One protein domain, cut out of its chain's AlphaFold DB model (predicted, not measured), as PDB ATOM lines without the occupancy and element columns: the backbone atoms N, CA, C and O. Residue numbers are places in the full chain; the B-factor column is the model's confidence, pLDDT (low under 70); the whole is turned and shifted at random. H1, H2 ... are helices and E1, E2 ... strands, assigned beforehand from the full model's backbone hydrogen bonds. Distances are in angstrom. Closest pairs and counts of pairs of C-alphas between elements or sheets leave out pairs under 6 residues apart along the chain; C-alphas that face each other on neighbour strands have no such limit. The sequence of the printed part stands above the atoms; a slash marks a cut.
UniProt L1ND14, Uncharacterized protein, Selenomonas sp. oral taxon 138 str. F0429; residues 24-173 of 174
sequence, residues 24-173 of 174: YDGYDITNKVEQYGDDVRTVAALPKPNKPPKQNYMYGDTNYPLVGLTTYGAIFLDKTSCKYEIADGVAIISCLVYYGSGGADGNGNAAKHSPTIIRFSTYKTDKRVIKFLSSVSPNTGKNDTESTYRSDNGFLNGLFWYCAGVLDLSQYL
ATOM      1  N   TYR A  24      -1.814 -29.216 -52.308       65.62
ATOM      2  CA  TYR A  24      -1.653 -30.617 -51.944       65.62
ATOM      3  C   TYR A  24      -0.209 -31.124 -52.089       65.62
ATOM      4  O   TYR A  24       0.027 -32.326 -51.942       65.62
ATOM      5  N   ASP A  25       0.751 -30.258 -52.427       72.06
ATOM      6  CA  ASP A  25       2.143 -30.670 -52.581       72.06
ATOM      7  C   ASP A  25       2.843 -30.742 -51.221       72.06
ATOM      8  O   ASP A  25       2.894 -29.779 -50.459       72.06
ATOM      9  N   GLY A  26       3.335 -31.934 -50.898       81.56
ATOM     10  CA  GLY A  26       3.884 -32.300 -49.600       81.56
ATOM     11  C   GLY A  26       4.622 -33.633 -49.690       81.56
ATOM     12  O   GLY A  26       4.632 -34.276 -50.745       81.56
ATOM     13  N   TYR A  27       5.246 -34.059 -48.594       86.19
ATOM     14  CA  TYR A  27       6.037 -35.288 -48.567       86.19
ATOM     15  C   TYR A  27       5.137 -36.517 -48.694       86.19
ATOM     16  O   TYR A  27       4.212 -36.692 -47.902       86.19
ATOM     17  N   ASP A  28       5.410 -37.380 -49.676       88.69
ATOM     18  CA  ASP A  28       4.707 -38.657 -49.818       88.69
ATOM     19  C   ASP A  28       5.117 -39.608 -48.687       88.69
ATOM     20  O   ASP A  28       6.260 -40.070 -48.597       88.69
ATOM     21  N   ILE A  29       4.148 -39.900 -47.825       88.25
ATOM     22  CA  ILE A  29       4.291 -40.778 -46.665       88.25
ATOM     23  C   ILE A  29       3.490 -42.074 -46.834       88.25
ATOM     24  O   ILE A  29       3.285 -42.811 -45.872       88.25
ATOM     25  N   THR A  30       3.030 -42.380 -48.047       84.25
ATOM     26  CA  THR A  30       2.217 -43.563 -48.351       84.25
ATOM     27  C   THR A  30       2.970 -44.852 -48.022       84.25
ATOM     28  O   THR A  30       4.117 -45.038 -48.436       84.25
ATOM     29  N   ASN A  31       2.314 -45.770 -47.300       76.06
ATOM     30  CA  ASN A  31       2.853 -47.080 -46.900       76.06
ATOM     31  C   ASN A  31       4.209 -47.015 -46.174       76.06
ATOM     32  O   ASN A  31       4.979 -47.978 -46.185       76.06
ATOM     33  N   LYS A  32       4.535 -45.874 -45.560       78.50
ATOM     34  CA  LYS A  32       5.733 -45.739 -44.738       78.50
ATOM     35  C   LYS A  32       5.414 -46.304 -43.364       78.50
ATOM     36  O   LYS A  32       4.595 -45.765 -42.635       78.50
ATOM     37  N   VAL A  33       6.051 -47.420 -43.044       64.81
ATOM     38  CA  VAL A  33       5.995 -48.034 -41.717       64.81
ATOM     39  C   VAL A  33       6.965 -47.340 -40.770       64.81
ATOM     40  O   VAL A  33       8.007 -46.828 -41.187       64.81
ATOM     41  N   GLU A  34       6.606 -47.332 -39.491       57.97
ATOM     42  CA  GLU A  34       7.465 -46.882 -38.402       57.97
ATOM     43  C   GLU A  34       8.768 -47.696 -38.417       57.97
ATOM     44  O   GLU A  34       8.776 -48.909 -38.211       57.97
ATOM     45  N   GLN A  35       9.882 -47.036 -38.736       50.03
ATOM     46  CA  GLN A  35      11.211 -47.630 -38.648       50.03
ATOM     47  C   GLN A  35      11.841 -47.180 -37.335       50.03
ATOM     48  O   GLN A  35      12.346 -46.056 -37.245       50.03
ATOM     49  N   TYR A  36      11.807 -48.063 -36.337       44.19
ATOM     50  CA  TYR A  36      12.618 -47.949 -35.128       44.19
ATOM     51  C   TYR A  36      14.099 -48.038 -35.537       44.19
ATOM     52  O   TYR A  36      14.523 -49.051 -36.091       44.19
ATOM     53  N   GLY A  37      14.867 -46.967 -35.333       39.88
ATOM     54  CA  GLY A  37      16.283 -46.880 -35.703       39.88
ATOM     55  C   GLY A  37      17.004 -45.753 -34.958       39.88
ATOM     56  O   GLY A  37      16.346 -44.893 -34.383       39.88
ATOM     57  N   ASP A  38      18.339 -45.784 -34.987       39.16
ATOM     58  CA  ASP A  38      19.292 -45.133 -34.058       39.16
ATOM     59  C   ASP A  38      19.351 -43.589 -34.029       39.16
ATOM     60  O   ASP A  38      20.222 -43.025 -33.371       39.16
ATOM     61  N   ASP A  39      18.416 -42.889 -34.671       44.19
ATOM     62  CA  ASP A  39      18.322 -41.429 -34.590       44.19
ATOM     63  C   ASP A  39      17.067 -41.000 -33.828       44.19
ATOM     64  O   ASP A  39      16.061 -41.704 -33.792       44.19
ATOM     65  N   VAL A  40      17.134 -39.810 -33.226       48.31
ATOM     66  CA  VAL A  40      16.044 -39.122 -32.523       48.31
ATOM     67  C   VAL A  40      14.774 -39.099 -33.384       48.31
ATOM     68  O   VAL A  40      14.618 -38.232 -34.238       48.31
ATOM     69  N   ARG A  41      13.871 -40.058 -33.171       54.88
ATOM     70  CA  ARG A  41      12.611 -40.204 -33.912       54.88
ATOM     71  C   ARG A  41      11.429 -40.231 -32.962       54.88
ATOM     72  O   ARG A  41      11.539 -40.691 -31.823       54.88
ATOM     73  N   THR A  42      10.294 -39.739 -33.444       53.94
ATOM     74  CA  THR A  42       9.034 -39.790 -32.704       53.94
ATOM     75  C   THR A  42       8.510 -41.229 -32.645       53.94
ATOM     76  O   THR A  42       8.237 -41.819 -33.683       53.94
ATOM     77  N   VAL A  43       8.344 -41.786 -31.444       55.59
ATOM     78  CA  VAL A  43       7.790 -43.128 -31.199       55.59
ATOM     79  C   VAL A  43       6.299 -43.032 -30.903       55.59
ATOM     80  O   VAL A  43       5.908 -42.304 -29.990       55.59
ATOM     81  N   ALA A  44       5.466 -43.787 -31.615       52.78
ATOM     82  CA  ALA A  44       4.046 -43.888 -31.302       52.78
ATOM     83  C   ALA A  44       3.842 -44.415 -29.873       52.78
ATOM     84  O   ALA A  44       4.405 -45.434 -29.469       52.78
ATOM     85  N   ALA A  45       3.025 -43.725 -29.081       55.56
ATOM     86  CA  ALA A  45       2.799 -44.116 -27.700       55.56
ATOM     87  C   ALA A  45       1.312 -44.100 -27.377       55.56
ATOM     88  O   ALA A  45       0.699 -43.049 -27.254       55.56
ATOM     89  N   LEU A  46       0.739 -45.289 -27.216       46.94
ATOM     90  CA  LEU A  46      -0.610 -45.449 -26.693       46.94
ATOM     91  C   LEU A  46      -0.582 -45.363 -25.156       46.94
ATOM     92  O   LEU A  46       0.412 -45.767 -24.536       46.94
ATOM     93  N   PRO A  47      -1.652 -44.867 -24.508       46.19
ATOM     94  CA  PRO A  47      -1.749 -44.877 -23.054       46.19
ATOM     95  C   PRO A  47      -1.547 -46.298 -22.516       46.19
ATOM     96  O   PRO A  47      -2.155 -47.247 -23.009       46.19
ATOM     97  N   LYS A  48      -0.701 -46.459 -21.491       44.41
ATOM     98  CA  LYS A  48      -0.535 -47.759 -20.829       44.41
ATOM     99  C   LYS A  48      -1.841 -48.101 -20.103       44.41
ATOM    100  O   LYS A  48      -2.190 -47.367 -19.173       44.41
ATOM    101  N   PRO A  49      -2.538 -49.192 -20.468       39.09
ATOM    102  CA  PRO A  49      -3.693 -49.631 -19.701       39.09
ATOM    103  C   PRO A  49      -3.208 -49.927 -18.276       39.09
ATOM    104  O   PRO A  49      -2.155 -50.538 -18.094       39.09
ATOM    105  N   ASN A  50      -3.948 -49.472 -17.267       43.62
ATOM    106  CA  ASN A  50      -3.732 -49.772 -15.840       43.62
ATOM    107  C   ASN A  50      -2.758 -48.877 -15.052       43.62
ATOM    108  O   ASN A  50      -2.407 -49.229 -13.925       43.62
ATOM    109  N   LYS A  51      -2.344 -47.709 -15.563       46.78
ATOM    110  CA  LYS A  51      -1.752 -46.673 -14.694       46.78
ATOM    111  C   LYS A  51      -2.778 -45.578 -14.398       46.78
ATOM    112  O   LYS A  51      -3.383 -45.083 -15.347       46.78
ATOM    113  N   PRO A  52      -2.979 -45.189 -13.122       51.81
ATOM    114  CA  PRO A  52      -3.855 -44.072 -12.807       51.81
ATOM    115  C   PRO A  52      -3.335 -42.821 -13.530       51.81
ATOM    116  O   PRO A  52      -2.118 -42.582 -13.506       51.81
ATOM    117  N   PRO A  53      -4.212 -42.040 -14.186       51.59
ATOM    118  CA  PRO A  53      -3.816 -40.777 -14.786       51.59
ATOM    119  C   PRO A  53      -3.137 -39.927 -13.715       51.59
ATOM    120  O   PRO A  53      -3.704 -39.705 -12.643       51.59
ATOM    121  N   LYS A  54      -1.904 -39.470 -13.962       51.66
ATOM    122  CA  LYS A  54      -1.304 -38.463 -13.081       51.66
ATOM    123  C   LYS A  54      -2.210 -37.228 -13.116       51.66
ATOM    124  O   LYS A  54      -2.614 -36.810 -14.198       51.66
ATOM    125  N   GLN A  55      -2.522 -36.677 -11.942       42.91
ATOM    126  CA  GLN A  55      -3.567 -35.674 -11.662       42.91
ATOM    127  C   GLN A  55      -3.410 -34.299 -12.344       42.91
ATOM    128  O   GLN A  55      -3.933 -33.310 -11.848       42.91
ATOM    129  N   ASN A  56      -2.709 -34.184 -13.469       46.78
ATOM    130  CA  ASN A  56      -2.476 -32.875 -14.061       46.78
ATOM    131  C   ASN A  56      -2.345 -32.864 -15.581       46.78
ATOM    132  O   ASN A  56      -1.554 -32.077 -16.078       46.78
ATOM    133  N   TYR A  57      -3.021 -33.737 -16.338       56.19
ATOM    134  CA  TYR A  57      -2.697 -33.844 -17.761       56.19
ATOM    135  C   TYR A  57      -3.831 -34.250 -18.699       56.19
ATOM    136  O   TYR A  57      -4.670 -35.085 -18.369       56.19
ATOM    137  N   MET A  58      -3.678 -33.771 -19.939       53.69
ATOM    138  CA  MET A  58      -4.181 -34.351 -21.189       53.69
ATOM    139  C   MET A  58      -4.136 -35.894 -21.225       53.69
ATOM    140  O   MET A  58      -5.023 -36.511 -21.786       53.69
ATOM    141  N   TYR A  59      -3.176 -36.546 -20.550       55.97
ATOM    142  CA  TYR A  59      -3.123 -38.010 -20.388       55.97
ATOM    143  C   TYR A  59      -4.377 -38.641 -19.760       55.97
ATOM    144  O   TYR A  59      -4.641 -39.817 -20.001       55.97
ATOM    145  N   GLY A  60      -5.092 -37.910 -18.900       52.34
ATOM    146  CA  GLY A  60      -6.343 -38.362 -18.290       52.34
ATOM    147  C   GLY A  60      -7.591 -37.930 -19.057       52.34
ATOM    148  O   GLY A  60      -8.675 -38.426 -18.762       52.34
ATOM    149  N   ASP A  61      -7.441 -37.026 -20.027       64.44
ATOM    150  CA  ASP A  61      -8.526 -36.542 -20.869       64.44
ATOM    151  C   ASP A  61      -8.508 -37.289 -22.206       64.44
ATOM    152  O   ASP A  61      -7.572 -37.202 -23.000       64.44
ATOM    153  N   THR A  62      -9.583 -38.020 -22.486       68.69
ATOM    154  CA  THR A  62      -9.744 -38.774 -23.735       68.69
ATOM    155  C   THR A  62      -9.740 -37.900 -24.991       68.69
ATOM    156  O   THR A  62      -9.604 -38.436 -26.093       68.69
ATOM    157  N   ASN A  63      -9.894 -36.579 -24.853       80.44
ATOM    158  CA  ASN A  63      -9.787 -35.623 -25.954       80.44
ATOM    159  C   ASN A  63      -8.346 -35.366 -26.397       80.44
ATOM    160  O   ASN A  63      -8.151 -34.907 -27.521       80.44
ATOM    161  N   TYR A  64      -7.360 -35.703 -25.559       82.94
ATOM    162  CA  TYR A  64      -5.949 -35.425 -25.807       82.94
ATOM    163  C   TYR A  64      -5.063 -36.676 -25.740       82.94
ATOM    164  O   TYR A  64      -4.135 -36.745 -24.926       82.94
ATOM    165  N   PRO A  65      -5.328 -37.700 -26.572       81.12
ATOM    166  CA  PRO A  65      -4.529 -38.915 -26.581       81.12
ATOM    167  C   PRO A  65      -3.054 -38.620 -26.868       81.12
ATOM    168  O   PRO A  65      -2.709 -37.794 -27.717       81.12
ATOM    169  N   LEU A  66      -2.185 -39.360 -26.179       80.44
ATOM    170  CA  LEU A  66      -0.778 -39.467 -26.533       80.44
ATOM    171  C   LEU A  66      -0.680 -40.136 -27.912       80.44
ATOM    172  O   LEU A  66      -1.275 -41.190 -28.127       80.44
ATOM    173  N   VAL A  67       0.038 -39.506 -28.840       80.44
ATOM    174  CA  VAL A  67       0.225 -40.013 -30.211       80.44
ATOM    175  C   VAL A  67       1.692 -40.189 -30.577       80.44
ATOM    176  O   VAL A  67       1.995 -40.961 -31.479       80.44
ATOM    177  N   GLY A  68       2.612 -39.538 -29.861       78.00
ATOM    178  CA  GLY A  68       4.043 -39.638 -30.128       78.00
ATOM    179  C   GLY A  68       4.915 -39.311 -28.917       78.00
ATOM    180  O   GLY A  68       4.491 -38.621 -27.991       78.00
ATOM    181  N   LEU A  69       6.154 -39.786 -28.936       75.50
ATOM    182  CA  LEU A  69       7.209 -39.487 -27.974       75.50
ATOM    183  C   LEU A  69       8.487 -39.156 -28.736       75.50
ATOM    184  O   LEU A  69       9.018 -40.001 -29.441       75.50
ATOM    185  N   THR A  70       9.008 -37.952 -28.567       71.75
ATOM    186  CA  THR A  70      10.341 -37.568 -29.052       71.75
ATOM    187  C   THR A  70      11.342 -37.649 -27.902       71.75
ATOM    188  O   THR A  70      10.952 -37.779 -26.737       71.75
ATOM    189  N   THR A  71      12.635 -37.471 -28.177       65.06
ATOM    190  CA  THR A  71      13.620 -37.235 -27.104       65.06
ATOM    191  C   THR A  71      13.348 -35.956 -26.307       65.06
ATOM    192  O   THR A  71      13.815 -35.841 -25.176       65.06
ATOM    193  N   TYR A  72      12.596 -35.005 -26.866       63.50
ATOM    194  CA  TYR A  72      12.333 -33.699 -26.259       63.50
ATOM    195  C   TYR A  72      11.002 -33.629 -25.505       63.50
ATOM    196  O   TYR A  72      10.805 -32.721 -24.697       63.50
ATOM    197  N   GLY A  73      10.095 -34.579 -25.732       71.62
ATOM    198  CA  GLY A  73       8.803 -34.608 -25.061       71.62
ATOM    199  C   GLY A  73       7.735 -35.430 -25.771       71.62
ATOM    200  O   GLY A  73       7.910 -35.918 -26.889       71.62
ATOM    201  N   ALA A  74       6.604 -35.566 -25.084       79.62
ATOM    202  CA  ALA A  74       5.400 -36.205 -25.588       79.62
ATOM    203  C   ALA A  74       4.627 -35.309 -26.564       79.62
ATOM    204  O   ALA A  74       4.635 -34.084 -26.432       79.62
ATOM    205  N   ILE A  75       3.933 -35.947 -27.502       84.81
ATOM    206  CA  ILE A  75       3.046 -35.326 -28.480       84.81
ATOM    207  C   ILE A  75       1.626 -35.817 -28.220       84.81
ATOM    208  O   ILE A  75       1.370 -37.024 -28.233       84.81
ATOM    209  N   PHE A  76       0.707 -34.879 -28.019       87.25
ATOM    210  CA  PHE A  76      -0.716 -35.151 -27.818       87.25
ATOM    211  C   PHE A  76      -1.518 -34.632 -28.997       87.25
ATOM    212  O   PHE A  76      -1.253 -33.531 -29.466       87.25
ATOM    213  N   LEU A  77      -2.508 -35.389 -29.453       89.75
ATOM    214  CA  LEU A  77      -3.448 -34.930 -30.472       89.75
ATOM    215  C   LEU A  77      -4.670 -34.317 -29.799       89.75
ATOM    216  O   LEU A  77      -5.261 -34.964 -28.952       89.75
ATOM    217  N   ASP A  78      -5.106 -33.133 -30.212       92.44
ATOM    218  CA  ASP A  78      -6.415 -32.606 -29.823       92.44
ATOM    219  C   ASP A  78      -7.490 -33.106 -30.783       92.44
ATOM    220  O   ASP A  78      -7.635 -32.602 -31.901       92.44
ATOM    221  N   LYS A  79      -8.276 -34.086 -30.330       90.19
ATOM    222  CA  LYS A  79      -9.350 -34.674 -31.136       90.19
ATOM    223  C   LYS A  79     -10.407 -33.656 -31.553       90.19
ATOM    224  O   LYS A  79     -10.962 -33.776 -32.639       90.19
ATOM    225  N   THR A  80     -10.695 -32.676 -30.701       91.75
ATOM    226  CA  THR A  80     -11.762 -31.690 -30.933       91.75
ATOM    227  C   THR A  80     -11.371 -30.651 -31.980       91.75
ATOM    228  O   THR A  80     -12.230 -30.052 -32.622       91.75
ATOM    229  N   SER A  81     -10.065 -30.463 -32.184       94.31
ATOM    230  CA  SER A  81      -9.514 -29.566 -33.201       94.31
ATOM    231  C   SER A  81      -9.470 -30.169 -34.606       94.31
ATOM    232  O   SER A  81      -9.262 -29.438 -35.581       94.31
ATOM    233  N   CYS A  82      -9.615 -31.492 -34.714       94.50
ATOM    234  CA  CYS A  82      -9.520 -32.183 -35.984       94.50
ATOM    235  C   CYS A  82     -10.677 -31.789 -36.900       94.50
ATOM    236  O   CYS A  82     -11.843 -31.780 -36.510       94.50
ATOM    237  N   LYS A  83     -10.348 -31.511 -38.158       95.00
ATOM    238  CA  LYS A  83     -11.305 -31.215 -39.221       95.00
ATOM    239  C   LYS A  83     -10.794 -31.732 -40.553       95.00
ATOM    240  O   LYS A  83      -9.584 -31.880 -40.744       95.00
ATOM    241  N   TYR A  84     -11.717 -31.949 -41.481       93.69
ATOM    242  CA  TYR A  84     -11.372 -32.208 -42.867       93.69
ATOM    243  C   TYR A  84     -12.225 -31.395 -43.834       93.69
ATOM    244  O   TYR A  84     -13.331 -30.967 -43.511       93.69
ATOM    245  N   GLU A  85     -11.686 -31.202 -45.028       91.62
ATOM    246  CA  GLU A  85     -12.388 -30.674 -46.194       91.62
ATOM    247  C   GLU A  85     -12.110 -31.587 -47.391       91.62
ATOM    248  O   GLU A  85     -11.061 -32.233 -47.448       91.62
ATOM    249  N   ILE A  86     -13.053 -31.671 -48.328       87.69
ATOM    250  CA  ILE A  86     -12.898 -32.438 -49.566       87.69
ATOM    251  C   ILE A  86     -13.119 -31.489 -50.736       87.69
ATOM    252  O   ILE A  86     -14.173 -30.862 -50.834       87.69
ATOM    253  N   ALA A  87     -12.138 -31.415 -51.630       83.94
ATOM    254  CA  ALA A  87     -12.215 -30.653 -52.868       83.94
ATOM    255  C   ALA A  87     -11.551 -31.452 -53.994       83.94
ATOM    256  O   ALA A  87     -10.470 -32.009 -53.811       83.94
ATOM    257  N   ASP A  88     -12.220 -31.540 -55.145       85.12
ATOM    258  CA  ASP A  88     -11.693 -32.176 -56.363       85.12
ATOM    259  C   ASP A  88     -11.150 -33.606 -56.157       85.12
ATOM    260  O   ASP A  88     -10.141 -34.007 -56.734       85.12
ATOM    261  N   GLY A  89     -11.810 -34.396 -55.300       84.19
ATOM    262  CA  GLY A  89     -11.406 -35.776 -54.999       84.19
ATOM    263  C   GLY A  89     -10.202 -35.906 -54.054       84.19
ATOM    264  O   GLY A  89      -9.736 -37.023 -53.812       84.19
ATOM    265  N   VAL A  90      -9.723 -34.795 -53.488       89.81
ATOM    266  CA  VAL A  90      -8.672 -34.749 -52.468       89.81
ATOM    267  C   VAL A  90      -9.290 -34.376 -51.123       89.81
ATOM    268  O   VAL A  90     -10.000 -33.379 -51.009       89.81
ATOM    269  N   ALA A  91      -9.005 -35.165 -50.091       91.88
ATOM    270  CA  ALA A  91      -9.341 -34.835 -48.712       91.88
ATOM    271  C   ALA A  91      -8.137 -34.192 -48.018       91.88
ATOM    272  O   ALA A  91      -7.018 -34.705 -48.100       91.88
ATOM    273  N   ILE A  92      -8.370 -33.092 -47.306       93.75
ATOM    274  CA  ILE A  92      -7.373 -32.410 -46.482       93.75
ATOM    275  C   ILE A  92      -7.770 -32.546 -45.031       93.75
ATOM    276  O   ILE A  92      -8.854 -32.126 -44.649       93.75
ATOM    277  N   ILE A  93      -6.873 -33.099 -44.224       94.94
ATOM    278  CA  ILE A  93      -7.055 -33.256 -42.783       94.94
ATOM    279  C   ILE A  93      -6.184 -32.224 -42.076       94.94
ATOM    280  O   ILE A  93      -5.030 -32.017 -42.455       94.94
ATOM    281  N   SER A  94      -6.727 -31.586 -41.043       95.56
ATOM    282  CA  SER A  94      -6.016 -30.638 -40.191       95.56
ATOM    283  C   SER A  94      -6.370 -30.885 -38.731       95.56
ATOM    284  O   SER A  94      -7.551 -30.930 -38.397       95.56
ATOM    285  N   CYS A  95      -5.365 -31.030 -37.871       95.94
ATOM    286  CA  CYS A  95      -5.537 -31.187 -36.427       95.94
ATOM    287  C   CYS A  95      -4.468 -30.387 -35.674       95.94
ATOM    288  O   CYS A  95      -3.365 -30.181 -36.187       95.94
ATOM    289  N   LEU A  96      -4.762 -29.978 -34.442       95.19
ATOM    290  CA  LEU A  96      -3.753 -29.510 -33.499       95.19
ATOM    291  C   LEU A  96      -3.096 -30.698 -32.801       95.19
ATOM    292  O   LEU A  96      -3.770 -31.582 -32.271       95.19
ATOM    293  N   VAL A  97      -1.770 -30.666 -32.740       92.38
ATOM    294  CA  VAL A  97      -0.995 -31.444 -31.779       92.38
ATOM    295  C   VAL A  97      -0.324 -30.518 -30.772       92.38
ATOM    296  O   VAL A  97      -0.019 -29.364 -31.074       92.38
ATOM    297  N   TYR A  98      -0.072 -31.025 -29.574       89.75
ATOM    298  CA  TYR A  98       0.624 -30.323 -28.509       89.75
ATOM    299  C   TYR A  98       1.925 -31.034 -28.179       89.75
ATOM    300  O   TYR A  98       1.921 -32.189 -27.751       89.75
ATOM    301  N   TYR A  99       3.034 -30.317 -28.320       86.12
ATOM    302  CA  TYR A  99       4.348 -30.782 -27.891       86.12
ATOM    303  C   TYR A  99       4.610 -30.393 -26.447       86.12
ATOM    304  O   TYR A  99       4.519 -29.214 -26.095       86.12
ATOM    305  N   GLY A 100       4.986 -31.366 -25.623       81.00
ATOM    306  CA  GLY A 100       5.576 -31.098 -24.317       81.00
ATOM    307  C   GLY A 100       6.932 -30.400 -24.459       81.00
ATOM    308  O   GLY A 100       7.771 -30.822 -25.248       81.00
ATOM    309  N   SER A 101       7.153 -29.333 -23.693       75.38
ATOM    310  CA  SER A 101       8.418 -28.594 -23.631       75.38
ATOM    311  C   SER A 101       8.640 -27.958 -22.250       75.38
ATOM    312  O   SER A 101       7.816 -28.087 -21.344       75.38
ATOM    313  N   GLY A 102       9.769 -27.260 -22.074       75.56
ATOM    314  CA  GLY A 102      10.028 -26.446 -20.879       75.56
ATOM    315  C   GLY A 102      10.518 -27.209 -19.644       75.56
ATOM    316  O   GLY A 102      10.513 -26.636 -18.560       75.56
ATOM    317  N   GLY A 103      10.958 -28.461 -19.796       73.12
ATOM    318  CA  GLY A 103      11.413 -29.303 -18.686       73.12
ATOM    319  C   GLY A 103      10.261 -29.984 -17.948       73.12
ATOM    320  O   GLY A 103       9.155 -30.076 -18.478       73.12
ATOM    321  N   ALA A 104      10.540 -30.481 -16.741       73.38
ATOM    322  CA  ALA A 104       9.553 -31.143 -15.897       73.38
ATOM    323  C   ALA A 104       8.887 -30.157 -14.916       73.38
ATOM    324  O   ALA A 104       9.580 -29.376 -14.266       73.38
ATOM    325  N   ASP A 105       7.561 -30.206 -14.782       67.56
ATOM    326  CA  ASP A 105       6.827 -29.589 -13.677       67.56
ATOM    327  C   ASP A 105       7.088 -30.345 -12.356       67.56
ATOM    328  O   ASP A 105       7.741 -31.394 -12.326       67.56
ATOM    329  N   GLY A 106       6.536 -29.845 -11.246       60.12
ATOM    330  CA  GLY A 106       6.671 -30.475  -9.922       60.12
ATOM    331  C   GLY A 106       6.105 -31.900  -9.811       60.12
ATOM    332  O   GLY A 106       6.316 -32.557  -8.797       60.12
ATOM    333  N   ASN A 107       5.419 -32.398 -10.845       63.00
ATOM    334  CA  ASN A 107       4.825 -33.734 -10.918       63.00
ATOM    335  C   ASN A 107       5.540 -34.648 -11.938       63.00
ATOM    336  O   ASN A 107       5.133 -35.802 -12.161       63.00
ATOM    337  N   GLY A 108       6.622 -34.153 -12.548       64.75
ATOM    338  CA  GLY A 108       7.419 -34.870 -13.538       64.75
ATOM    339  C   GLY A 108       6.814 -34.873 -14.943       64.75
ATOM    340  O   GLY A 108       7.150 -35.753 -15.731       64.75
ATOM    341  N   ASN A 109       5.894 -33.957 -15.249       70.19
ATOM    342  CA  ASN A 109       5.290 -33.818 -16.572       70.19
ATOM    343  C   ASN A 109       5.920 -32.654 -17.355       70.19
ATOM    344  O   ASN A 109       6.595 -31.836 -16.751       70.19
ATOM    345  N   ALA A 110       5.684 -32.509 -18.663       74.12
ATOM    346  CA  ALA A 110       6.210 -31.341 -19.382       74.12
ATOM    347  C   ALA A 110       5.626 -30.029 -18.820       74.12
ATOM    348  O   ALA A 110       4.413 -29.918 -18.628       74.12
ATOM    349  N   ALA A 111       6.487 -29.046 -18.559       75.44
ATOM    350  CA  ALA A 111       6.110 -27.784 -17.922       75.44
ATOM    351  C   ALA A 111       5.307 -26.851 -18.845       75.44
ATOM    352  O   ALA A 111       4.634 -25.937 -18.370       75.44
ATOM    353  N   LYS A 112       5.402 -27.041 -20.166       83.31
ATOM    354  CA  LYS A 112       4.699 -26.256 -21.186       83.31
ATOM    355  C   LYS A 112       4.203 -27.146 -22.318       83.31
ATOM    356  O   LYS A 112       4.821 -28.159 -22.638       83.31
ATOM    357  N   HIS A 113       3.139 -26.693 -22.977       84.81
ATOM    358  CA  HIS A 113       2.630 -27.277 -24.212       84.81
ATOM    359  C   HIS A 113       2.639 -26.255 -25.337       84.81
ATOM    360  O   HIS A 113       2.129 -25.144 -25.181       84.81
ATOM    361  N   SER A 114       3.208 -26.633 -26.475       87.94
ATOM    362  CA  SER A 114       3.234 -25.794 -27.668       87.94
ATOM    363  C   SER A 114       2.314 -26.392 -28.730       87.94
ATOM    364  O   SER A 114       2.567 -27.519 -29.161       87.94
ATOM    365  N   PRO A 115       1.243 -25.682 -29.135       91.50
ATOM    366  CA  PRO A 115       0.347 -26.162 -30.174       91.50
ATOM    367  C   PRO A 115       1.034 -26.118 -31.538       91.50
ATOM    368  O   PRO A 115       1.877 -25.261 -31.808       91.50
ATOM    369  N   THR A 116       0.649 -27.020 -32.424       93.25
ATOM    370  CA  THR A 116       1.104 -27.075 -33.812       93.25
ATOM    371  C   THR A 116      -0.014 -27.647 -34.666       93.25
ATOM    372  O   THR A 116      -0.560 -28.699 -34.354       93.25
ATOM    373  N   ILE A 117      -0.372 -26.948 -35.738       95.56
ATOM    374  CA  ILE A 117      -1.321 -27.427 -36.739       95.56
ATOM    375  C   ILE A 117      -0.572 -28.380 -37.668       95.56
ATOM    376  O   ILE A 117       0.368 -27.967 -38.348       95.56
ATOM    377  N   ILE A 118      -1.016 -29.630 -37.713       95.31
ATOM    378  CA  ILE A 118      -0.533 -30.657 -38.634       95.31
ATOM    379  C   ILE A 118      -1.554 -30.815 -39.751       95.31
ATOM    380  O   ILE A 118      -2.751 -30.948 -39.483       95.31
ATOM    381  N   ARG A 119      -1.084 -30.819 -41.003       95.56
ATOM    382  CA  ARG A 119      -1.930 -30.993 -42.187       95.56
ATOM    383  C   ARG A 119      -1.479 -32.160 -43.048       95.56
ATOM    384  O   ARG A 119      -0.294 -32.303 -43.349       95.56
ATOM    385  N   PHE A 120      -2.454 -32.920 -43.525       95.31
ATOM    386  CA  PHE A 120      -2.270 -34.001 -44.485       95.31
ATOM    387  C   PHE A 120      -3.194 -33.806 -45.682       95.31
ATOM    388  O   PHE A 120      -4.274 -33.233 -45.540       95.31
ATOM    389  N   SER A 121      -2.796 -34.334 -46.836       94.25
ATOM    390  CA  SER A 121      -3.710 -34.589 -47.948       94.25
ATOM    391  C   SER A 121      -3.775 -36.072 -48.255       94.25
ATOM    392  O   SER A 121      -2.810 -36.815 -48.057       94.25
ATOM    393  N   THR A 122      -4.921 -36.502 -48.767       93.50
ATOM    394  CA  THR A 122      -5.074 -37.844 -49.295       93.50
ATOM    395  C   THR A 122      -6.044 -37.892 -50.465       93.50
ATOM    396  O   THR A 122      -7.036 -37.171 -50.503       93.50
ATOM    397  N   TYR A 123      -5.756 -38.757 -51.429       91.38
ATOM    398  CA  TYR A 123      -6.586 -38.991 -52.607       91.38
ATOM    399  C   TYR A 123      -6.429 -40.439 -53.076       91.38
ATOM    400  O   TYR A 123      -5.502 -41.140 -52.656       91.38
ATOM    401  N   LYS A 124      -7.368 -40.913 -53.900       88.25
ATOM    402  CA  LYS A 124      -7.355 -42.275 -54.452       88.25
ATOM    403  C   LYS A 124      -6.966 -42.209 -55.927       88.25
ATOM    404  O   LYS A 124      -7.603 -41.497 -56.696       88.25
ATOM    405  N   THR A 125      -5.920 -42.936 -56.300       84.75
ATOM    406  CA  THR A 125      -5.621 -43.297 -57.692       84.75
ATOM    407  C   THR A 125      -6.018 -44.765 -57.891       84.75
ATOM    408  O   THR A 125      -7.122 -45.160 -57.531       84.75
ATOM    409  N   ASP A 126      -5.109 -45.596 -58.398       86.31
ATOM    410  CA  ASP A 126      -5.090 -47.052 -58.236       86.31
ATOM    411  C   ASP A 126      -4.898 -47.495 -56.771       86.31
ATOM    412  O   ASP A 126      -5.360 -48.561 -56.370       86.31
ATOM    413  N   LYS A 127      -4.243 -46.658 -55.961       86.75
ATOM    414  CA  LYS A 127      -4.026 -46.846 -54.525       86.75
ATOM    415  C   LYS A 127      -4.301 -45.551 -53.766       86.75
ATOM    416  O   LYS A 127      -4.366 -44.466 -54.343       86.75
ATOM    417  N   ARG A 128      -4.454 -45.653 -52.447       89.38
ATOM    418  CA  ARG A 128      -4.526 -44.482 -51.567       89.38
ATOM    419  C   ARG A 128      -3.152 -43.811 -51.517       89.38
ATOM    420  O   ARG A 128      -2.166 -44.476 -51.213       89.38
ATOM    421  N   VAL A 129      -3.095 -42.516 -51.805       91.69
ATOM    422  CA  VAL A 129      -1.892 -41.687 -51.636       91.69
ATOM    423  C   VAL A 129      -2.093 -40.783 -50.430       91.69
ATOM    424  O   VAL A 129      -3.165 -40.199 -50.265       91.69
ATOM    425  N   ILE A 130      -1.076 -40.678 -49.580       92.56
ATOM    426  CA  ILE A 130      -1.083 -39.860 -48.367       92.56
ATOM    427  C   ILE A 130       0.143 -38.953 -48.408       92.56
ATOM    428  O   ILE A 130       1.276 -39.435 -48.481       92.56
ATOM    429  N   LYS A 131      -0.078 -37.640 -48.327       93.31
ATOM    430  CA  LYS A 131       0.998 -36.652 -48.254       93.31
ATOM    431  C   LYS A 131       0.920 -35.852 -46.964       93.31
ATOM    432  O   LYS A 131      -0.145 -35.353 -46.596       93.31
ATOM    433  N   PHE A 132       2.061 -35.674 -46.314       93.81
ATOM    434  CA  PHE A 132       2.213 -34.713 -45.232       93.81
ATOM    435  C   PHE A 132       2.473 -33.323 -45.817       93.81
ATOM    436  O   PHE A 132       3.435 -33.133 -46.558       93.81
ATOM    437  N   LEU A 133       1.593 -32.368 -45.512       93.38
ATOM    438  CA  LEU A 133       1.636 -31.028 -46.093       93.38
ATOM    439  C   LEU A 133       2.431 -30.066 -45.223       93.38
ATOM    440  O   LEU A 133       3.325 -29.383 -45.717       93.38
ATOM    441  N   SER A 134       2.069 -29.963 -43.942       93.19
ATOM    442  CA  SER A 134       2.713 -28.987 -43.078       93.19
ATOM    443  C   SER A 134       2.572 -29.230 -41.581       93.19
ATOM    444  O   SER A 134       1.606 -29.825 -41.108       93.19
ATOM    445  N   SER A 135       3.542 -28.686 -40.849       92.69
ATOM    446  CA  SER A 135       3.550 -28.475 -39.404       92.69
ATOM    447  C   SER A 135       3.751 -26.988 -39.127       92.69
ATOM    448  O   SER A 135       4.827 -26.453 -39.397       92.69
ATOM    449  N   VAL A 136       2.717 -26.305 -38.629       93.81
ATOM    450  CA  VAL A 136       2.723 -24.844 -38.446       93.81
ATOM    451  C   VAL A 136       2.296 -24.457 -37.036       93.81
ATOM    452  O   VAL A 136       1.224 -24.838 -36.573       93.81
ATOM    453  N   SER A 137       3.095 -23.634 -36.361       91.88
ATOM    454  CA  SER A 137       2.711 -23.023 -35.086       91.88
ATOM    455  C   SER A 137       1.539 -22.053 -35.299       91.88
ATOM    456  O   SER A 137       1.705 -21.065 -36.020       91.88
ATOM    457  N   PRO A 138       0.372 -22.251 -34.655       91.19
ATOM    458  CA  PRO A 138      -0.762 -21.338 -34.803       91.19
ATOM    459  C   PRO A 138      -0.481 -19.956 -34.202       91.19
ATOM    460  O   PRO A 138      -1.077 -18.971 -34.620       91.19
ATOM    461  N   ASN A 139       0.446 -19.873 -33.245       89.00
ATOM    462  CA  ASN A 139       0.745 -18.632 -32.532       89.00
ATOM    463  C   ASN A 139       1.713 -17.729 -33.304       89.00
ATOM    464  O   ASN A 139       1.692 -16.516 -33.127       89.00
ATOM    465  N   THR A 140       2.598 -18.315 -34.113       90.88
ATOM    466  CA  THR A 140       3.688 -17.577 -34.776       90.88
ATOM    467  C   THR A 140       3.689 -17.715 -36.293       90.88
ATOM    468  O   THR A 140       4.447 -17.015 -36.956       90.88
ATOM    469  N   GLY A 141       2.906 -18.638 -36.858       90.06
ATOM    470  CA  GLY A 141       2.945 -18.975 -38.284       90.06
ATOM    471  C   GLY A 141       4.230 -19.686 -38.723       90.06
ATOM    472  O   GLY A 141       4.393 -19.972 -39.908       90.06
ATOM    473  N   LYS A 142       5.148 -19.988 -37.793       90.00
ATOM    474  CA  LYS A 142       6.399 -20.688 -38.094       90.00
ATOM    475  C   LYS A 142       6.091 -22.079 -38.644       90.00
ATOM    476  O   LYS A 142       5.344 -22.829 -38.020       90.00
ATOM    477  N   ASN A 143       6.684 -22.401 -39.789       90.00
ATOM    478  CA  ASN A 143       6.568 -23.697 -40.439       90.00
ATOM    479  C   ASN A 143       7.799 -24.558 -40.100       90.00
ATOM    480  O   ASN A 143       8.918 -24.206 -40.459       90.00
ATOM    481  N   ASP A 144       7.570 -25.676 -39.416       86.62
ATOM    482  CA  ASP A 144       8.597 -26.612 -38.940       86.62
ATOM    483  C   ASP A 144       8.570 -27.959 -39.694       86.62
ATOM    484  O   ASP A 144       9.137 -28.956 -39.247       86.62
ATOM    485  N   THR A 145       7.912 -27.996 -40.857       86.06
ATOM    486  CA  THR A 145       7.737 -29.211 -41.676       86.06
ATOM    487  C   THR A 145       9.078 -29.840 -42.049       86.06
ATOM    488  O   THR A 145       9.289 -31.027 -41.816       86.06
ATOM    489  N   GLU A 146      10.013 -29.056 -42.588       82.38
ATOM    490  CA  GLU A 146      11.304 -29.602 -43.022       82.38
ATOM    491  C   GLU A 146      12.249 -29.870 -41.847       82.38
ATOM    492  O   GLU A 146      12.969 -30.865 -41.832       82.38
ATOM    493  N   SER A 147      12.258 -28.979 -40.853       77.88
ATOM    494  CA  SER A 147      13.199 -29.032 -39.730       77.88
ATOM    495  C   SER A 147      12.909 -30.185 -38.772       77.88
ATOM    496  O   SER A 147      13.840 -30.765 -38.225       77.88
ATOM    497  N   THR A 148      11.628 -30.506 -38.571       75.75
ATOM    498  CA  THR A 148      11.190 -31.476 -37.556       75.75
ATOM    499  C   THR A 148      10.841 -32.827 -38.163       75.75
ATOM    500  O   THR A 148      11.100 -33.856 -37.555       75.75
ATOM    501  N   TYR A 149      10.266 -32.841 -39.367       79.62
ATOM    502  CA  TYR A 149       9.514 -33.997 -39.848       79.62
ATOM    503  C   TYR A 149      10.031 -34.623 -41.141       79.62
ATOM    504  O   TYR A 149       9.503 -35.646 -41.572       79.62
ATOM    505  N   ARG A 150      11.087 -34.064 -41.744       75.94
ATOM    506  CA  ARG A 150      11.641 -34.509 -43.036       75.94
ATOM    507  C   ARG A 150      11.928 -36.014 -43.126       75.94
ATOM    508  O   ARG A 150      11.866 -36.571 -44.220       75.94
ATOM    509  N   SER A 151      12.239 -36.663 -42.004       72.88
ATOM    510  CA  SER A 151      12.599 -38.087 -41.949       72.88
ATOM    511  C   SER A 151      11.622 -38.952 -41.140       72.88
ATOM    512  O   SER A 151      11.808 -40.166 -41.068       72.88
ATOM    513  N   ASP A 152      10.554 -38.371 -40.588       77.94
ATOM    514  CA  ASP A 152       9.636 -39.024 -39.636       77.94
ATOM    515  C   ASP A 152       8.410 -39.653 -40.329       77.94
ATOM    516  O   ASP A 152       7.311 -39.739 -39.782       77.94
ATOM    517  N   ASN A 153       8.595 -40.137 -41.558       81.38
ATOM    518  CA  ASN A 153       7.504 -40.580 -42.432       81.38
ATOM    519  C   ASN A 153       6.616 -41.683 -41.828       81.38
ATOM    520  O   ASN A 153       5.417 -41.707 -42.094       81.38
ATOM    521  N   GLY A 154       7.186 -42.592 -41.029       79.12
ATOM    522  CA  GLY A 154       6.426 -43.663 -40.375       79.12
ATOM    523  C   GLY A 154       5.514 -43.154 -39.257       79.12
ATOM    524  O   GLY A 154       4.336 -43.507 -39.216       79.12
ATOM    525  N   PHE A 155       6.023 -42.253 -38.410       84.56
ATOM    526  CA  PHE A 155       5.214 -41.562 -37.405       84.56
ATOM    527  C   PHE A 155       4.100 -40.746 -38.070       84.56
ATOM    528  O   PHE A 155       2.938 -40.856 -37.688       84.56
ATOM    529  N   LEU A 156       4.437 -39.972 -39.108       89.12
ATOM    530  CA  LEU A 156       3.471 -39.158 -39.846       89.12
ATOM    531  C   LEU A 156       2.366 -40.004 -40.491       89.12
ATOM    532  O   LEU A 156       1.211 -39.585 -40.496       89.12
ATOM    533  N   ASN A 157       2.696 -41.191 -41.011       88.12
ATOM    534  CA  ASN A 157       1.704 -42.114 -41.563       88.12
ATOM    535  C   ASN A 157       0.753 -42.636 -40.474       88.12
ATOM    536  O   ASN A 157      -0.464 -42.596 -40.653       88.12
ATOM    537  N   GLY A 158       1.290 -43.051 -39.323       85.56
ATOM    538  CA  GLY A 158       0.480 -43.468 -38.177       85.56
ATOM    539  C   GLY A 158      -0.416 -42.342 -37.652       85.56
ATOM    540  O   GLY A 158      -1.609 -42.550 -37.429       85.56
ATOM    541  N   LEU A 159       0.131 -41.128 -37.529       89.75
ATOM    542  CA  LEU A 159      -0.616 -39.944 -37.108       89.75
ATOM    543  C   LEU A 159      -1.743 -39.611 -38.092       89.75
ATOM    544  O   LEU A 159      -2.853 -39.321 -37.655       89.75
ATOM    545  N   PHE A 160      -1.494 -39.699 -39.403       92.19
ATOM    546  CA  PHE A 160      -2.534 -39.523 -40.416       92.19
ATOM    547  C   PHE A 160      -3.711 -40.480 -40.188       92.19
ATOM    548  O   PHE A 160      -4.854 -40.025 -40.112       92.19
ATOM    549  N   TRP A 161      -3.448 -41.782 -40.046       89.88
ATOM    550  CA  TRP A 161      -4.509 -42.773 -39.853       89.88
ATOM    551  C   TRP A 161      -5.244 -42.583 -38.532       89.88
ATOM    552  O   TRP A 161      -6.462 -42.744 -38.483       89.88
ATOM    553  N   TYR A 162      -4.535 -42.163 -37.482       89.25
ATOM    554  CA  TYR A 162      -5.163 -41.809 -36.217       89.25
ATOM    555  C   TYR A 162      -6.122 -40.623 -36.388       89.25
ATOM    556  O   TYR A 162      -7.282 -40.704 -35.986       89.25
ATOM    557  N   CYS A 163      -5.682 -39.539 -37.035       91.56
ATOM    558  CA  CYS A 163      -6.526 -38.377 -37.322       91.56
ATOM    559  C   CYS A 163      -7.728 -38.745 -38.209       91.56
ATOM    560  O   CYS A 163      -8.845 -38.302 -37.946       91.56
ATOM    561  N   ALA A 164      -7.528 -39.585 -39.227       90.69
ATOM    562  CA  ALA A 164      -8.604 -40.081 -40.081       90.69
ATOM    563  C   ALA A 164      -9.610 -40.955 -39.310       90.69
ATOM    564  O   ALA A 164     -10.802 -40.913 -39.606       90.69
ATOM    565  N   GLY A 165      -9.152 -41.724 -38.319       88.62
ATOM    566  CA  GLY A 165     -10.008 -42.470 -37.397       88.62
ATOM    567  C   GLY A 165     -10.821 -41.554 -36.482       88.62
ATOM    568  O   GLY A 165     -12.018 -41.750 -36.338       88.62
ATOM    569  N   VAL A 166     -10.202 -40.508 -35.923       88.31
ATOM    570  CA  VAL A 166     -10.894 -39.501 -35.092       88.31
ATOM    571  C   VAL A 166     -12.005 -38.782 -35.857       88.31
ATOM    572  O   VAL A 166     -13.015 -38.421 -35.262       88.31
ATOM    573  N   LEU A 167     -11.814 -38.565 -37.158       88.88
ATOM    574  CA  LEU A 167     -12.767 -37.877 -38.030       88.88
ATOM    575  C   LEU A 167     -13.803 -38.802 -38.676       88.88
ATOM    576  O   LEU A 167     -14.541 -38.341 -39.547       88.88
ATOM    577  N   ASP A 168     -13.808 -40.093 -38.327       85.88
ATOM    578  CA  ASP A 168     -14.590 -41.132 -39.010       85.88
ATOM    579  C   ASP A 168     -14.407 -41.100 -40.543       85.88
ATOM    580  O   ASP A 168     -15.287 -41.497 -41.306       85.88
ATOM    581  N   LEU A 169     -13.254 -40.611 -41.015       83.81
ATOM    582  CA  LEU A 169     -12.907 -40.538 -42.433       83.81
ATOM    583  C   LEU A 169     -12.357 -41.880 -42.917       83.81
ATOM    584  O   LEU A 169     -12.563 -42.242 -44.069       83.81
ATOM    585  N   SER A 170     -11.684 -42.619 -42.029       71.75
ATOM    586  CA  SER A 170     -11.055 -43.916 -42.321       71.75
ATOM    587  C   SER A 170     -11.986 -44.898 -43.046       71.75
ATOM    588  O   SER A 170     -11.565 -45.496 -44.029       71.75
ATOM    589  N   GLN A 171     -13.267 -44.961 -42.669       69.88
ATOM    590  CA  GLN A 171     -14.281 -45.808 -43.323       69.88
ATOM    591  C   GLN A 171     -14.520 -45.482 -44.812       69.88
ATOM    592  O   GLN A 171     -15.042 -46.311 -45.549       69.88
ATOM    593  N   TYR A 172     -14.154 -44.277 -45.257       69.81
ATOM    594  CA  TYR A 172     -14.268 -43.817 -46.646       69.81
ATOM    595  C   TYR A 172     -12.920 -43.826 -47.385       69.81
ATOM    596  O   TYR A 172     -12.845 -43.438 -48.556       69.81
ATOM    597  N   LEU A 173     -11.834 -44.199 -46.697       70.00
ATOM    598  CA  LEU A 173     -10.487 -44.188 -47.258       70.00
ATOM    599  C   LEU A 173     -10.056 -45.535 -47.854       70.00
ATOM    600  O   LEU A 173      -9.156 -45.517 -48.704       70.00
TER     601      LEU A 173
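AT A GLANCE: This is residues 24 to 173 of the 174 residues of an uncharacterized protein of Selenomonas sp. oral taxon 138 str. F0429 (UniProt L1ND14). A long, twisted sheet of five strands, E1 to E5, curls like part of a barrel, with helix H2 packed on one face of it, in the curl. Short H1 sits beside edge strand E5, and the unnamed stretch 24 to 65 leads to E1. The printed part has 150 residues, mixed, in chain order E1 E2 E3 E4 E5 H1 H2; the strands form a meander, each the antiparallel neighbour of the one before. It is compact, with a radius of gyration of the C-alphas of 15.5 A, yet elongated, spanning 51 by 32 by 29 A.

IN THESE COORDINATES: E1 is residues 66 to 69, 8.1 A, beginning at C-alpha (-0.778, -39.467, -26.533). E2 is 74 to 87, 32.9 A; E3 90 to 104, 41.0 A; E4 110 to 124, 39.2 A; E5 128 to 136, 24.7 A. H1 is 145 to 149, 5.4 A; H2 is 153 to 166, 19.8 A, ending at C-alpha (-10.894, -39.501, -35.092).

HOW THE PARTS SIT: E2 bends by 68 degrees at residue 80, E4 by 54 degrees at 113. Within hydrogen-bond range are N 75 and O 68 of hairpin E1 and E2, 2.8 A; N 92 and O 85 of hairpin E2 and E3, 2.8 A; N 97 and O 116 of hairpin E3 and E4, 2.8 A; and N 117 and O 136 of hairpin E4 and E5, 2.8 A. H2 is on one face of the sheet, in two layers; its closest C-alphas to E2 are Val 166 and Lys 79, 6.4 A. H1 is on the sheet, height 6.8 A, only just over none of its strands, with 2 C-alphas on E5. H1 and H2 are close but not clearly touching, C-alphas Tyr 149 and Leu 156 at 7.9 A. In H1 and H2 every O i to N i+4 pair is within hydrogen-bond range.

THE WHOLE: The C-alphas farthest apart, Gly 106 and Asp 126, are 52.4 A apart. The printed part has no cut and no long link between named elements. Mean pLDDT of the printed part is 77.9; residues 33 to 62 are among those under 70.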